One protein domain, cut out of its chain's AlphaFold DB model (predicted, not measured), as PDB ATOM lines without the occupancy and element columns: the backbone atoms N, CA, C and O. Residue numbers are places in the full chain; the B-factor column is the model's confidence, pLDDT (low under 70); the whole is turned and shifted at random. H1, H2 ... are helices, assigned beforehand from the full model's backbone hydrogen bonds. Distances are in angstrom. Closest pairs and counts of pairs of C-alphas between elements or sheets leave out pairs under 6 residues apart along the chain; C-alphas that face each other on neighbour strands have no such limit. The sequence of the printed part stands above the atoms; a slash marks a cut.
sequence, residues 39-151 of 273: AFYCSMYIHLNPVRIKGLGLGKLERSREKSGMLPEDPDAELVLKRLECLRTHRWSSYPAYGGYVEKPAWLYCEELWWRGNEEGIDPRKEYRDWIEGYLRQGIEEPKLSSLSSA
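AT A GLANCE: This is residues 39 to 151 of the 273 residues of an uncharacterized protein of Betaproteobacteria bacterium ADurb.Bin341 (UniProt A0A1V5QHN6). The longest helix, H6, is the core of a compact set of mostly crossed helices: H3 slants past its last part, and the short H4 and H5 pack on its first part. H1 lies near the middle, between H5 and H7, while H2 is set off from the other helices. The printed part has 113 residues with seven named helices, H1 to H7 in order, and no named strand: all helix. It is compact, with a radius of gyration of the C-alphas of 14.2 A and spans of 41 by 31 by 25 A.

IN THESE COORDINATES: H1, residues 39 to 47, begins at C-alpha 39 (40.773, 145.424, -13.913) and is 12.3 A long. H2 is residues 60 to 67. H3, residues 77 to 89, measures 18.2 A. H4 is residues 95 to 98 and H5 residues 111 to 116. H6, residues 124 to 138, measures 20.7 A. H7, residues 144 to 150, ends at C-alpha 150 (34.577, 132.160, -5.464).

HOW THE PARTS SIT: H6 is the hub. Its residues 133 to 137 alone touch H3, at a steep tilt of 39 degrees, opposite ways; the closest C-alphas, of Val 80 and Arg 137, are 6.0 A apart. Its residues 124 to 128 alone touch H5, with C-alphas of Trp 114 and Pro 124 5.3 A apart. H1 touches H7, about perpendicular at 82 degrees, with C-alphas of Tyr 41 and Leu 145 5.6 A apart. H2 touches no helix. Every O i to N i+4 pair is within hydrogen-bond range in H1, H2, H3 and H5, against 9 of 11 in H6 and 0 of 3 in H7, where 3 of 4 O i to N i+3 pairs are; H4 is too short for an i+4 pair.

THE WHOLE: The C-alphas farthest apart, of Met 70 and Ala 106, are 43.3 A apart. The printed part has no cut; the links H1 to H2 and H4 to H5 are long. pLDDT is under 70 at residues 67 to 74, 119 to 122 and 138 to 151.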
ATOM      1  N   ALA A  39      39.338 145.161 -13.821       88.56
ATOM      2  CA  ALA A  39      40.773 145.424 -13.913       88.56
ATOM      3  C   ALA A  39      41.301 146.232 -12.719       88.56
ATOM      4  O   ALA A  39      42.322 145.862 -12.136       88.56
ATOM      5  N   PHE A  40      40.569 147.271 -12.301       86.31
ATOM      6  CA  PHE A  40      40.917 148.101 -11.144       86.31
ATOM      7  C   PHE A  40      40.978 147.291  -9.847       86.31
ATOM      8  O   PHE A  40      41.971 147.272  -9.125       86.31
ATOM      9  N   TYR A  41      39.934 146.520  -9.572       83.12
ATOM     10  CA  TYR A  41      39.913 145.676  -8.389       83.12
ATOM     11  C   TYR A  41      41.005 144.583  -8.450       83.12
ATOM     12  O   TYR A  41      41.539 144.175  -7.416       83.12
ATOM     13  N   CYS A  42      41.355 144.105  -9.654       86.81
ATOM     14  CA  CYS A  42      42.408 143.112  -9.877       86.81
ATOM     15  C   CYS A  42      43.787 143.661  -9.540       86.81
ATOM     16  O   CYS A  42      44.562 142.995  -8.846       86.81
ATOM     17  N   SER A  43      44.066 144.902  -9.933       89.88
ATOM     18  CA  SER A  43      45.312 145.559  -9.563       89.88
ATOM     19  C   SER A  43      45.435 145.713  -8.047       89.88
ATOM     20  O   SER A  43      46.490 145.391  -7.502       89.88
ATOM     21  N   MET A  44      44.352 146.059  -7.338       87.19
ATOM     22  CA  MET A  44      44.349 146.085  -5.867       87.19
ATOM     23  C   MET A  44      44.681 144.717  -5.266       87.19
ATOM     24  O   MET A  44      45.485 144.623  -4.340       87.19
ATOM     25  N   TYR A  45      44.088 143.634  -5.783       85.75
ATOM     26  CA  TYR A  45      44.388 142.287  -5.296       85.75
ATOM     27  C   TYR A  45      45.869 141.950  -5.442       85.75
ATOM     28  O   TYR A  45      46.466 141.442  -4.493       85.75
ATOM     29  N   ILE A  46      46.457 142.263  -6.599       90.50
ATOM     30  CA  ILE A  46      47.873 142.022  -6.876       90.50
ATOM     31  C   ILE A  46      48.748 142.881  -5.958       90.50
ATOM     32  O   ILE A  46      49.666 142.363  -5.323       90.50
ATOM     33  N   HIS A  47      48.460 144.178  -5.851       93.38
ATOM     34  CA  HIS A  47      49.270 145.130  -5.084       93.38
ATOM     35  C   HIS A  47      49.184 144.917  -3.576       93.38
ATOM     36  O   HIS A  47      50.143 145.228  -2.883       93.38
ATOM     37  N   LEU A  48      48.103 144.319  -3.070       91.56
ATOM     38  CA  LEU A  48      47.972 143.934  -1.661       91.56
ATOM     39  C   LEU A  48      48.669 142.607  -1.318       91.56
ATOM     40  O   LEU A  48      48.812 142.283  -0.139       91.56
ATOM     41  N   ASN A  49      49.119 141.813  -2.295       91.56
ATOM     42  CA  ASN A  49      49.761 140.522  -2.013       91.56
ATOM     43  C   ASN A  49      50.998 140.607  -1.097       91.56
ATOM     44  O   ASN A  49      51.095 139.763  -0.205       91.56
ATOM     45  N   PRO A  50      51.906 141.597  -1.235       93.56
ATOM     46  CA  PRO A  50      53.072 141.724  -0.359       93.56
ATOM     47  C   PRO A  50      52.725 141.875   1.124       93.56
ATOM     48  O   PRO A  50      53.447 141.375   1.982       93.56
ATOM     49  N   VAL A  51      51.601 142.532   1.423       91.12
ATOM     50  CA  VAL A  51      51.160 142.800   2.797       91.12
ATOM     51  C   VAL A  51      50.215 141.735   3.352       91.12
ATOM     52  O   VAL A  51      50.056 141.632   4.565       91.12
ATOM     53  N   ARG A  52      49.632 140.885   2.494       88.12
ATOM     54  CA  ARG A  52      48.721 139.778   2.854       88.12
ATOM     55  C   ARG A  52      49.451 138.547   3.392       88.12
ATOM     56  O   ARG A  52      49.287 137.422   2.913       88.12
ATOM     57  N   ILE A  53      50.265 138.768   4.415       89.75
ATOM     58  CA  ILE A  53      51.082 137.747   5.063       89.75
ATOM     59  C   ILE A  53      50.762 137.657   6.553       89.75
ATOM     60  O   ILE A  53      50.355 138.629   7.189       89.75
ATOM     61  N   LYS A  54      50.989 136.472   7.133       86.81
ATOM     62  CA  LYS A  54      50.745 136.209   8.560       86.81
ATOM     63  C   LYS A  54      51.523 137.173   9.467       86.81
ATOM     64  O   LYS A  54      50.979 137.635  10.459       86.81
ATOM     65  N   GLY A  55      52.760 137.516   9.097       87.06
ATOM     66  CA  GLY A  55      53.615 138.427   9.871       87.06
ATOM     67  C   GLY A  55      53.081 139.858  10.005       87.06
ATOM     68  O   GLY A  55      53.526 140.579  10.885       87.06
ATOM     69  N   LEU A  56      52.113 140.255   9.172       87.94
ATOM     70  CA  LEU A  56      51.458 141.566   9.225       87.94
ATOM     71  C   LEU A  56      49.993 141.468   9.686       87.94
ATOM     72  O   LEU A  56      49.222 142.412   9.508       87.94
ATOM     73  N   GLY A  57      49.580 140.321  10.233       84.44
ATOM     74  CA  GLY A  57      48.204 140.091  10.682       84.44
ATOM     75  C   GLY A  57      47.173 140.014   9.550       84.44
ATOM     76  O   GLY A  57      45.986 140.102   9.818       84.44
ATOM     77  N   LEU A  58      47.605 139.855   8.292       83.56
ATOM     78  CA  LEU A  58      46.736 139.730   7.108       83.56
ATOM     79  C   LEU A  58      46.891 138.350   6.446       83.56
ATOM     80  O   LEU A  58      46.802 138.187   5.221       83.56
ATOM     81  N   GLY A  59      47.172 137.334   7.263       82.69
ATOM     82  CA  GLY A  59      47.273 135.951   6.826       82.69
ATOM     83  C   GLY A  59      45.925 135.379   6.382       82.69
ATOM     84  O   GLY A  59      44.885 136.036   6.376       82.69
ATOM     85  N   LYS A  60      45.938 134.120   5.934       80.69
ATOM     86  CA  LYS A  60      44.715 133.463   5.442       80.69
ATOM     87  C   LYS A  60      43.670 133.267   6.545       80.69
ATOM     88  O   LYS A  60      42.485 133.353   6.251       80.69
ATOM     89  N   LEU A  61      44.104 132.977   7.776       81.50
ATOM     90  CA  LEU A  61      43.202 132.727   8.903       81.50
ATOM     91  C   LEU A  61      42.543 134.024   9.361       81.50
ATOM     92  O   LEU A  61      41.330 134.069   9.518       81.50
ATOM     93  N   GLU A  62      43.337 135.078   9.508       79.75
ATOM     94  CA  GLU A  62      42.906 136.401   9.946       79.75
ATOM     95  C   GLU A  62      41.871 136.974   8.970       79.75
ATOM     96  O   GLU A  62      40.742 137.261   9.364       79.75
ATOM     97  N   ARG A  63      42.172 136.953   7.664       78.00
ATOM     98  CA  ARG A  63      41.226 137.390   6.620       78.00
ATOM     99  C   ARG A  63      39.978 136.512   6.521       78.00
ATOM    100  O   ARG A  63      38.920 136.976   6.112       78.00
ATOM    101  N   SER A  64      40.071 135.230   6.881       75.69
ATOM    102  CA  SER A  64      38.889 134.363   6.943       75.69
ATOM    103  C   SER A  64      37.964 134.729   8.106       75.69
ATOM    104  O   SER A  64      36.758 134.546   7.973       75.69
ATOM    105  N   ARG A  65      38.508 135.221   9.229       75.06
ATOM    106  CA  ARG A  65      37.722 135.677  10.387       75.06
ATOM    107  C   ARG A  65      37.044 137.012  10.091       75.06
ATOM    108  O   ARG A  65      35.837 137.113  10.301       75.06
ATOM    109  N   GLU A  66      37.769 137.946   9.475       72.19
ATOM    110  CA  GLU A  66      37.214 139.209   8.962       72.19
ATOM    111  C   GLU A  66      36.002 138.953   8.053       72.19
ATOM    112  O   GLU A  66      34.919 139.481   8.289       72.19
ATOM    113  N   LYS A  67      36.132 138.037   7.080       68.06
ATOM    114  CA  LYS A  67      35.026 137.644   6.185       68.06
ATOM    115  C   LYS A  67      33.804 137.065   6.891       68.06
ATOM    116  O   LYS A  67      32.711 137.117   6.339       68.06
ATOM    117  N   SER A  68      33.979 136.471   8.070       68.81
ATOM    118  CA  SER A  68      32.872 135.937   8.870       68.81
ATOM    119  C   SER A  68      32.191 136.991   9.752       68.81
ATOM    120  O   SER A  68      31.391 136.631  10.610       68.81
ATOM    121  N   GLY A  69      32.509 138.278   9.564       65.94
ATOM    122  CA  GLY A  69      31.967 139.381  10.363       65.94
ATOM    123  C   GLY A  69      32.637 139.539  11.728       65.94
ATOM    124  O   GLY A  69      32.222 140.378  12.521       65.94
ATOM    125  N   MET A  70      33.683 138.755  12.015       66.25
ATOM    126  CA  MET A  70      34.531 138.959  13.187       66.25
ATOM    127  C   MET A  70      35.613 139.969  12.819       66.25
ATOM    128  O   MET A  70      36.709 139.587  12.400       66.25
ATOM    129  N   LEU A  71      35.274 141.252  12.932       61.56
ATOM    130  CA  LEU A  71      36.228 142.334  12.730       61.56
ATOM    131  C   LEU A  71      37.304 142.271  13.831       61.56
ATOM    132  O   LEU A  71      36.956 142.129  15.007       61.56
ATOM    133  N   PRO A  72      38.600 142.316  13.479       62.91
ATOM    134  CA  PRO A  72      39.650 142.516  14.464       62.91
ATOM    135  C   PRO A  72      39.497 143.892  15.125       62.91
ATOM    136  O   PRO A  72      38.885 144.793  14.555       62.91
ATOM    137  N   GLU A  73      40.061 144.050  16.325       65.62
ATOM    138  CA  GLU A  73      40.268 145.379  16.909       65.62
ATOM    139  C   GLU A  73      41.051 146.260  15.924       65.62
ATOM    140  O   GLU A  73      41.865 145.744  15.145       65.62
ATOM    141  N   ASP A  74      40.793 147.572  15.952       68.50
ATOM    142  CA  ASP A  74      41.475 148.522  15.077       68.50
ATOM    143  C   ASP A  74      42.995 148.299  15.144       68.50
ATOM    144  O   ASP A  74      43.561 148.166  16.236       68.50
ATOM    145  N   PRO A  75      43.678 148.201  13.988       73.00
ATOM    146  CA  PRO A  75      45.086 147.861  13.976       73.00
ATOM    147  C   PRO A  75      45.894 148.959  14.667       73.00
ATOM    148  O   PRO A  75      45.736 150.144  14.371       73.00
ATOM    149  N   ASP A  76      46.814 148.546  15.539       80.81
ATOM    150  CA  ASP A  76      47.758 149.457  16.176       80.81
ATOM    151  C   ASP A  76      48.512 150.301  15.129       80.81
ATOM    152  O   ASP A  76      48.876 149.822  14.046       80.81
ATOM    153  N   ALA A  77      48.773 151.565  15.461       82.44
ATOM    154  CA  ALA A  77      49.417 152.523  14.572       82.44
ATOM    155  C   ALA A  77      50.795 152.025  14.102       82.44
ATOM    156  O   ALA A  77      51.149 152.204  12.933       82.44
ATOM    157  N   GLU A  78      51.551 151.339  14.966       86.31
ATOM    158  CA  GLU A  78      52.845 150.750  14.604       86.31
ATOM    159  C   GLU A  78      52.692 149.645  13.543       86.31
ATOM    160  O   GLU A  78      53.477 149.556  12.594       86.31
ATOM    161  N   LEU A  79      51.646 148.821  13.656       87.19
ATOM    162  CA  LEU A  79      51.348 147.769  12.686       87.19
ATOM    163  C   LEU A  79      50.921 148.355  11.334       87.19
ATOM    164  O   LEU A  79      51.362 147.866  10.289       87.19
ATOM    165  N   VAL A  80      50.097 149.406  11.337       86.62
ATOM    166  CA  VAL A  80      49.697 150.114  10.111       86.62
ATOM    167  C   VAL A  80      50.921 150.696   9.407       86.62
ATOM    168  O   VAL A  80      51.066 150.522   8.196       86.62
ATOM    169  N   LEU A  81      51.846 151.314  10.147       88.50
ATOM    170  CA  LEU A  81      53.092 151.835   9.583       88.50
ATOM    171  C   LEU A  81      53.937 150.726   8.942       88.50
ATOM    172  O   LEU A  81      54.339 150.875   7.788       88.50
ATOM    173  N   LYS A  82      54.114 149.581   9.616       91.50
ATOM    174  CA  LYS A  82      54.825 148.413   9.055       91.50
ATOM    175  C   LYS A  82      54.164 147.881   7.780       91.50
ATOM    176  O   LYS A  82      54.853 147.524   6.824       91.50
ATOM    177  N   ARG A  83      52.827 147.836   7.735       92.06
ATOM    178  CA  ARG A  83      52.071 147.436   6.535       92.06
ATOM    179  C   ARG A  83      52.313 148.407   5.378       92.06
ATOM    180  O   ARG A  83      52.618 147.962   4.274       92.06
ATOM    181  N   LEU A  84      52.203 149.713   5.625       92.44
ATOM    182  CA  LEU A  84      52.414 150.747   4.608       92.44
ATOM    183  C   LEU A  84      53.855 150.756   4.090       92.44
ATOM    184  O   LEU A  84      54.069 150.851   2.883       92.44
ATOM    185  N   GLU A  85      54.839 150.612   4.975       93.81
ATOM    186  CA  GLU A  85      56.247 150.503   4.595       93.81
ATOM    187  C   GLU A  85      56.480 149.288   3.691       93.81
ATOM    188  O   GLU A  85      57.039 149.428   2.601       93.81
ATOM    189  N   CYS A  86      55.978 148.114   4.088       94.75
ATOM    190  CA  CYS A  86      56.082 146.896   3.290       94.75
ATOM    191  C   CYS A  86      55.446 147.073   1.902       94.75
ATOM    192  O   CYS A  86      56.066 146.734   0.896       94.75
ATOM    193  N   LEU A  87      54.247 147.661   1.825       94.62
ATOM    194  CA  LEU A  87      53.547 147.911   0.564       94.62
ATOM    195  C   LEU A  87      54.339 148.837  -0.377       94.62
ATOM    196  O   LEU A  87      54.484 148.541  -1.564       94.62
ATOM    197  N   ARG A  88      54.847 149.956   0.152       95.00
ATOM    198  CA  ARG A  88      55.512 151.015  -0.626       95.00
ATOM    199  C   ARG A  88      56.929 150.654  -1.061       95.00
ATOM    200  O   ARG A  88      57.426 151.226  -2.024       95.00
ATOM    201  N   THR A  89      57.581 149.724  -0.368       95.12
ATOM    202  CA  THR A  89      58.987 149.359  -0.622       95.12
ATOM    203  C   THR A  89      59.158 147.974  -1.243       95.12
ATOM    204  O   THR A  89      60.280 147.581  -1.574       95.12
ATOM    205  N   HIS A  90      58.074 147.212  -1.440       95.31
ATOM    206  CA  HIS A  90      58.180 145.858  -1.973       95.31
ATOM    207  C   HIS A  90      58.743 145.847  -3.400       95.31
ATOM    208  O   HIS A  90      58.058 146.190  -4.362       95.31
ATOM    209  N   ARG A  91      59.985 145.369  -3.538       93.25
ATOM    210  CA  ARG A  91      60.769 145.385  -4.783       93.25
ATOM    211  C   ARG A  91      60.066 144.761  -5.992       93.25
ATOM    212  O   ARG A  91      60.287 145.207  -7.113       93.25
ATOM    213  N   TRP A  92      59.263 143.720  -5.784       92.81
ATOM    214  CA  TRP A  92      58.569 143.002  -6.861       92.81
ATOM    215  C   TRP A  92      57.121 143.457  -7.066       92.81
ATOM    216  O   TRP A  92      56.352 142.784  -7.748       92.81
ATOM    217  N   SER A  93      56.737 144.590  -6.476       94.62
ATOM    218  CA  SER A  93      55.433 145.206  -6.692       94.62
ATOM    219  C   SER A  93      55.569 146.393  -7.635       94.62
ATOM    220  O   SER A  93      56.472 147.211  -7.492       94.62
ATOM    221  N   SER A  94      54.627 146.531  -8.566       94.94
ATOM    222  CA  SER A  94      54.503 147.753  -9.361       94.94
ATOM    223  C   SER A  94      53.780 148.869  -8.601       94.94
ATOM    224  O   SER A  94      53.760 149.999  -9.083       94.94
ATOM    225  N   TYR A  95      53.191 148.583  -7.431       95.38
ATOM    226  CA  TYR A  95      52.440 149.553  -6.629       95.38
ATOM    227  C   TYR A  95      53.156 150.901  -6.440       95.38
ATOM    228  O   TYR A  95      52.489 151.919  -6.615       95.38
ATOM    229  N   PRO A  96      54.480 150.970  -6.176       95.12
ATOM    230  CA  PRO A  96      55.156 152.252  -5.995       95.12
ATOM    231  C   PRO A  96      54.996 153.197  -7.195       95.12
ATOM    232  O   PRO A  96      54.839 154.400  -7.005       95.12
ATOM    233  N   ALA A  97      54.969 152.667  -8.422       94.44
ATOM    234  CA  ALA A  97      54.756 153.461  -9.631       94.44
ATOM    235  C   ALA A  97      53.290 153.911  -9.776       94.44
ATOM    236  O   ALA A  97      53.024 155.063 -10.113       94.44
ATOM    237  N   TYR A  98      52.329 153.035  -9.461       93.56
ATOM    238  CA  TYR A  98      50.897 153.373  -9.478       93.56
ATOM    239  C   TYR A  98      50.520 154.399  -8.407       93.56
ATOM    240  O   TYR A  98      49.705 155.285  -8.654       93.56
ATOM    241  N   GLY A  99      51.135 154.287  -7.229       91.31
ATOM    242  CA  GLY A  99      50.987 155.221  -6.122       91.31
ATOM    243  C   GLY A  99      51.815 156.495  -6.279       91.31
ATOM    244  O   GLY A  99      51.708 157.377  -5.435       91.31
ATOM    245  N   GLY A 100      52.627 156.633  -7.332       91.44
ATOM    246  CA  GLY A 100      53.425 157.836  -7.589       91.44
ATOM    247  C   GLY A 100      54.617 158.048  -6.649       91.44
ATOM    248  O   GLY A 100      55.092 159.172  -6.534       91.44
ATOM    249  N   TYR A 101      55.092 156.999  -5.975       91.94
ATOM    250  CA  TYR A 101      56.291 157.027  -5.126       91.94
ATOM    251  C   TYR A 101      57.591 156.945  -5.926       91.94
ATOM    252  O   TYR A 101      58.639 157.377  -5.453       91.94
ATOM    253  N   VAL A 102      57.525 156.366  -7.124       93.31
ATOM    254  CA  VAL A 102      58.642 156.264  -8.063       93.31
ATOM    255  C   VAL A 102      58.176 156.659  -9.456       93.31
ATOM    256  O   VAL A 102      56.985 156.595  -9.771       93.31
ATOM    257  N   GLU A 103      59.122 157.041 -10.307       91.88
ATOM    258  CA  GLU A 103      58.844 157.261 -11.721       91.88
ATOM    259  C   GLU A 103      58.435 155.940 -12.385       91.88
ATOM    260  O   GLU A 103      59.074 154.899 -12.199       91.88
ATOM    261  N   LYS A 104      57.323 155.960 -13.130       92.81
ATOM    262  CA  LYS A 104      56.835 154.758 -13.806       92.81
ATOM    263  C   LYS A 104      57.745 154.429 -15.001       92.81
ATOM    264  O   LYS A 104      58.079 155.331 -15.768       92.81
ATOM    265  N   PRO A 105      58.116 153.156 -15.219       92.75
ATOM    266  CA  PRO A 105      58.811 152.756 -16.438       92.75
ATOM    267  C   PRO A 105      57.973 153.051 -17.691       92.75
ATOM    268  O   PRO A 105      56.749 152.959 -17.648       92.75
ATOM    269  N   ALA A 106      58.621 153.317 -18.829       93.00
ATOM    270  CA  ALA A 106      57.937 153.667 -20.083       93.00
ATOM    271  C   ALA A 106      56.944 152.597 -20.586       93.00
ATOM    272  O   ALA A 106      55.959 152.922 -21.239       93.00
ATOM    273  N   TRP A 107      57.185 151.323 -20.266       93.88
ATOM    274  CA  TRP A 107      56.310 150.207 -20.636       93.88
ATOM    275  C   TRP A 107      55.111 150.027 -19.691       93.88
ATOM    276  O   TRP A 107      54.219 149.233 -19.987       93.88
ATOM    277  N   LEU A 108      55.084 150.719 -18.545       93.25
ATOM    278  CA  LEU A 108      54.027 150.576 -17.552       93.25
ATOM    279  C   LEU A 108      52.891 151.571 -17.822       93.25
ATOM    280  O   LEU A 108      53.055 152.792 -17.707       93.25
ATOM    281  N   TYR A 109      51.723 151.020 -18.144       91.19
ATOM    282  CA  TYR A 109      50.497 151.775 -18.382       91.19
ATOM    283  C   TYR A 109      49.657 151.822 -17.101       91.19
ATOM    284  O   TYR A 109      49.095 150.810 -16.686       91.19
ATOM    285  N   CYS A 110      49.611 152.986 -16.455       91.38
ATOM    286  CA  CYS A 110      48.865 153.194 -15.208       91.38
ATOM    287  C   CYS A 110      47.523 153.893 -15.455       91.38
ATOM    288  O   CYS A 110      46.588 153.747 -14.671       91.38
ATOM    289  N   GLU A 111      47.445 154.633 -16.557       89.19
ATOM    290  CA  GLU A 111      46.377 155.552 -16.925       89.19
ATOM    291  C   GLU A 111      45.019 154.845 -16.991       89.19
ATOM    292  O   GLU A 111      44.036 155.359 -16.470       89.19
ATOM    293  N   GLU A 112      44.985 153.627 -17.535       88.19
ATOM    294  CA  GLU A 112      43.769 152.812 -17.623       88.19
ATOM    295  C   GLU A 112      43.179 152.474 -16.246       88.19
ATOM    296  O   GLU A 112      41.968 152.517 -16.046       88.19
ATOM    297  N   LEU A 113      44.032 152.115 -15.284       88.62
ATOM    298  CA  LEU A 113      43.584 151.733 -13.943       88.62
ATOM    299  C   LEU A 113      43.207 152.959 -13.118       88.62
ATOM    300  O   LEU A 113      42.243 152.908 -12.363       88.62
ATOM    301  N   TRP A 114      43.933 154.058 -13.295       88.44
ATOM    302  CA  TRP A 114      43.587 155.349 -12.718       88.44
ATOM    303  C   TRP A 114      42.219 155.837 -13.188       88.44
ATOM    304  O   TRP A 114      41.375 156.132 -12.352       88.44
ATOM    305  N   TRP A 115      41.969 155.833 -14.500       84.31
ATOM    306  CA  TRP A 115      40.678 156.213 -15.078       84.31
ATOM    307  C   TRP A 115      39.514 155.373 -14.535       84.31
ATOM    308  O   TRP A 115      38.438 155.887 -14.261       84.31
ATOM    309  N   ARG A 116      39.727 154.069 -14.328       81.62
ATOM    310  CA  ARG A 116      38.686 153.149 -13.832       81.62
ATOM    311  C   ARG A 116      38.367 153.294 -12.345       81.62
ATOM    312  O   ARG A 116      37.361 152.742 -11.905       81.62
ATOM    313  N   GLY A 117      39.238 153.939 -11.576       73.94
ATOM    314  CA  GLY A 117      39.127 154.049 -10.124       73.94
ATOM    315  C   GLY A 117      38.960 155.469  -9.602       73.94
ATOM    316  O   GLY A 117      39.086 155.642  -8.395       73.94
ATOM    317  N   ASN A 118      38.755 156.449 -10.485       72.69
ATOM    318  CA  ASN A 118      38.738 157.872 -10.163       72.69
ATOM    319  C   ASN A 118      37.477 158.540 -10.719       72.69
ATOM    320  O   ASN A 118      37.080 158.275 -11.854       72.69
ATOM    321  N   GLU A 119      36.862 159.409  -9.918       59.31
ATOM    322  CA  GLU A 119      35.843 160.353 -10.386       59.31
ATOM    323  C   GLU A 119      36.529 161.645 -10.867       59.31
ATOM    324  O   GLU A 119      37.407 162.177 -10.185       59.31
ATOM    325  N   GLU A 120      36.144 162.142 -12.051       58.53
ATOM    326  CA  GLU A 120      36.817 163.251 -12.749       58.53
ATOM    327  C   GLU A 120      37.191 164.426 -11.818       58.53
ATOM    328  O   GLU A 120      36.328 165.091 -11.248       58.53
ATOM    329  N   GLY A 121      38.494 164.731 -11.718       59.94
ATOM    330  CA  GLY A 121      39.003 165.965 -11.096       59.94
ATOM    331  C   GLY A 121      39.952 165.798  -9.902       59.94
ATOM    332  O   GLY A 121      40.482 166.799  -9.418       59.94
ATOM    333  N   ILE A 122      40.219 164.572  -9.441       67.62
ATOM    334  CA  ILE A 122      41.152 164.286  -8.331       67.62
ATOM    335  C   ILE A 122      42.483 163.737  -8.875       67.62
ATOM    336  O   ILE A 122      42.483 163.042  -9.885       67.62
ATOM    337  N   ASP A 123      43.621 164.016  -8.212       84.62
ATOM    338  CA  ASP A 123      44.914 163.373  -8.524       84.62
ATOM    339  C   ASP A 123      44.744 161.837  -8.540       84.62
ATOM    340  O   ASP A 123      44.590 161.233  -7.470       84.62
ATOM    341  N   PRO A 124      44.814 161.183  -9.717       86.06
ATOM    342  CA  PRO A 124      44.505 159.762  -9.847       86.06
ATOM    343  C   PRO A 124      45.450 158.873  -9.042       86.06
ATOM    344  O   PRO A 124      45.076 157.794  -8.582       86.06
ATOM    345  N   ARG A 125      46.688 159.332  -8.828       88.62
ATOM    346  CA  ARG A 125      47.672 158.608  -8.018       88.62
ATOM    347  C   ARG A 125      47.267 158.643  -6.557       88.62
ATOM    348  O   ARG A 125      47.372 157.630  -5.872       88.62
ATOM    349  N   LYS A 126      46.810 159.803  -6.075       87.31
ATOM    350  CA  LYS A 126      46.313 159.962  -4.708       87.31
ATOM    351  C   LYS A 126      45.105 159.080  -4.460       87.31
ATOM    352  O   LYS A 126      45.107 158.369  -3.467       87.31
ATOM    353  N   GLU A 127      44.140 159.067  -5.363       86.31
ATOM    354  CA  GLU A 127      42.954 158.232  -5.190       86.31
ATOM    355  C   GLU A 127      43.291 156.737  -5.214       86.31
ATOM    356  O   GLU A 127      42.857 155.988  -4.340       86.31
ATOM    357  N   TYR A 128      44.168 156.308  -6.126       88.69
ATOM    358  CA  TYR A 128      44.667 154.933  -6.145       88.69
ATOM    359  C   TYR A 128      45.365 154.542  -4.829       88.69
ATOM    360  O   TYR A 128      45.180 153.431  -4.318       88.69
ATOM    361  N   ARG A 129      46.161 155.456  -4.250       89.94
ATOM    362  CA  ARG A 129      46.758 155.265  -2.919       89.94
ATOM    363  C   ARG A 129      45.687 155.174  -1.844       89.94
ATOM    364  O   ARG A 129      45.748 154.247  -1.049       89.94
ATOM    365  N   ASP A 130      44.742 156.105  -1.822       86.69
ATOM    366  CA  ASP A 130      43.703 156.185  -0.797       86.69
ATOM    367  C   ASP A 130      42.864 154.891  -0.780       86.69
ATOM    368  O   ASP A 130      42.633 154.331   0.293       86.69
ATOM    369  N   TRP A 131      42.545 154.321  -1.948       85.56
ATOM    370  CA  TRP A 131      41.888 153.014  -2.070       85.56
ATOM    371  C   TRP A 131      42.694 151.856  -1.462       85.56
ATOM    372  O   TRP A 131      42.162 151.058  -0.687       85.56
ATOM    373  N   ILE A 132      43.974 151.719  -1.821       87.75
ATOM    374  CA  ILE A 132      44.798 150.578  -1.380       87.75
ATOM    375  C   ILE A 132      45.255 150.736   0.072       87.75
ATOM    376  O   ILE A 132      45.243 149.773   0.839       87.75
ATOM    377  N   GLU A 133      45.670 151.934   0.469       89.00
ATOM    378  CA  GLU A 133      46.122 152.211   1.830       89.00
ATOM    379  C   GLU A 133      44.960 152.298   2.814       89.00
ATOM    380  O   GLU A 133      45.140 151.938   3.976       89.00
ATOM    381  N   GLY A 134      43.771 152.717   2.368       82.50
ATOM    382  CA  GLY A 134      42.551 152.708   3.175       82.50
ATOM    383  C   GLY A 134      42.250 151.321   3.740       82.50
ATOM    384  O   GLY A 134      42.012 151.190   4.942       82.50
ATOM    385  N   TYR A 135      42.407 150.273   2.920       78.31
ATOM    386  CA  TYR A 135      42.312 148.875   3.363       78.31
ATOM    387  C   TYR A 135      43.270 148.559   4.526       78.31
ATOM    388  O   TYR A 135      42.913 147.849   5.461       78.31
ATOM    389  N   LEU A 136      44.487 149.111   4.503       82.44
ATOM    390  CA  LEU A 136      45.494 148.858   5.536       82.44
ATOM    391  C   LEU A 136      45.283 149.677   6.814       82.44
ATOM    392  O   LEU A 136      45.708 149.220   7.876       82.44
ATOM    393  N   ARG A 137      44.669 150.862   6.703       76.50
ATOM    394  CA  ARG A 137      44.467 151.813   7.808       76.50
ATOM    395  C   ARG A 137      43.211 151.536   8.627       76.50
ATOM    396  O   ARG A 137      43.261 151.670   9.839       76.50
ATOM    397  N   GLN A 138      42.102 151.205   7.972       61.62
ATOM    398  CA  GLN A 138      40.778 151.139   8.608       61.62
ATOM    399  C   GLN A 138      40.206 149.716   8.663       61.62
ATOM    400  O   GLN A 138      39.067 149.541   9.074       61.62
ATOM    401  N   GLY A 139      40.949 148.702   8.195       54.25
ATOM    402  CA  GLY A 139      40.416 147.339   8.094       54.25
ATOM    403  C   GLY A 139      39.151 147.262   7.230       54.25
ATOM    404  O   GLY A 139      38.309 146.399   7.461       54.25
ATOM    405  N   ILE A 140      39.004 148.190   6.271       50.75
ATOM    406  CA  ILE A 140      37.855 148.262   5.358       50.75
ATOM    407  C   ILE A 140      37.666 146.885   4.727       50.75
ATOM    408  O   ILE A 140      38.654 146.225   4.388       50.75
ATOM    409  N   GLU A 141      36.408 146.467   4.568       54.28
ATOM    410  CA  GLU A 141      36.056 145.234   3.868       54.28
ATOM    411  C   GLU A 141      36.923 145.059   2.617       54.28
ATOM    412  O   GLU A 141      37.139 146.005   1.850       54.28
ATOM    413  N   GLU A 142      37.460 143.843   2.430       55.12
ATOM    414  CA  GLU A 142      38.275 143.543   1.257       55.12
ATOM    415  C   GLU A 142      37.551 144.056  -0.001       55.12
ATOM    416  O   GLU A 142      36.350 143.805  -0.153       55.12
ATOM    417  N   PRO A 143      38.257 144.734  -0.931       55.09
ATOM    418  CA  PRO A 143      37.647 145.144  -2.187       55.09
ATOM    419  C   PRO A 143      36.954 143.932  -2.801       55.09
ATOM    420  O   PRO A 143      37.492 142.818  -2.721       55.09
ATOM    421  N   LYS A 144      35.784 144.156  -3.421       51.78
ATOM    422  CA  LYS A 144      34.872 143.125  -3.962       51.78
ATOM    423  C   LYS A 144      35.587 142.017  -4.743       51.78
ATOM    424  O   LYS A 144      35.040 140.930  -4.893       51.78
ATOM    425  N   LEU A 145      36.828 142.232  -5.187       48.34
ATOM    426  CA  LEU A 145      37.653 141.214  -5.803       48.34
ATOM    427  C   LEU A 145      37.978 139.967  -4.968       48.34
ATOM    428  O   LEU A 145      38.221 138.906  -5.536       48.34
ATOM    429  N   SER A 146      38.059 140.044  -3.641       43.06
ATOM    430  CA  SER A 146      38.385 138.842  -2.860       43.06
ATOM    431  C   SER A 146      37.269 137.787  -2.913       43.06
ATOM    432  O   SER A 146      37.528 136.598  -2.686       43.06
ATOM    433  N   SER A 147      36.063 138.214  -3.309       46.47
ATOM    434  CA  SER A 147      34.945 137.364  -3.720       46.47
ATOM    435  C   SER A 147      35.147 136.708  -5.097       46.47
ATOM    436  O   SER A 147      34.471 135.723  -5.387       46.47
ATOM    437  N   LEU A 148      36.113 137.152  -5.923       48.22
ATOM    438  CA  LEU A 148      36.360 136.577  -7.255       48.22
ATOM    439  C   LEU A 148      36.952 135.178  -7.235       48.22
ATOM    440  O   LEU A 148      36.705 134.397  -8.148       48.22
ATOM    441  N   SER A 149      37.687 134.820  -6.182       43.25
ATOM    442  CA  SER A 149      38.179 133.443  -6.022       43.25
ATOM    443  C   SER A 149      37.028 132.417  -5.962       43.25
ATOM    444  O   SER A 149      37.172 131.283  -6.433       43.25
ATOM    445  N   SER A 150      35.865 132.859  -5.471       49.16
ATOM    446  CA  SER A 150      34.577 132.160  -5.464       49.16
ATOM    447  C   SER A 150      33.594 132.655  -6.530       49.16
ATOM    448  O   SER A 150      32.480 132.139  -6.594       49.16
ATOM    449  N   ALA A 151      33.956 133.649  -7.348       59.78
ATOM    450  CA  ALA A 151      33.009 134.221  -8.288       59.78
ATOM    451  C   ALA A 151      32.738 133.252  -9.426       59.78
ATOM    452  O   ALA A 151      33.634 132.659 -10.029       59.78
TER     453      ALA A 151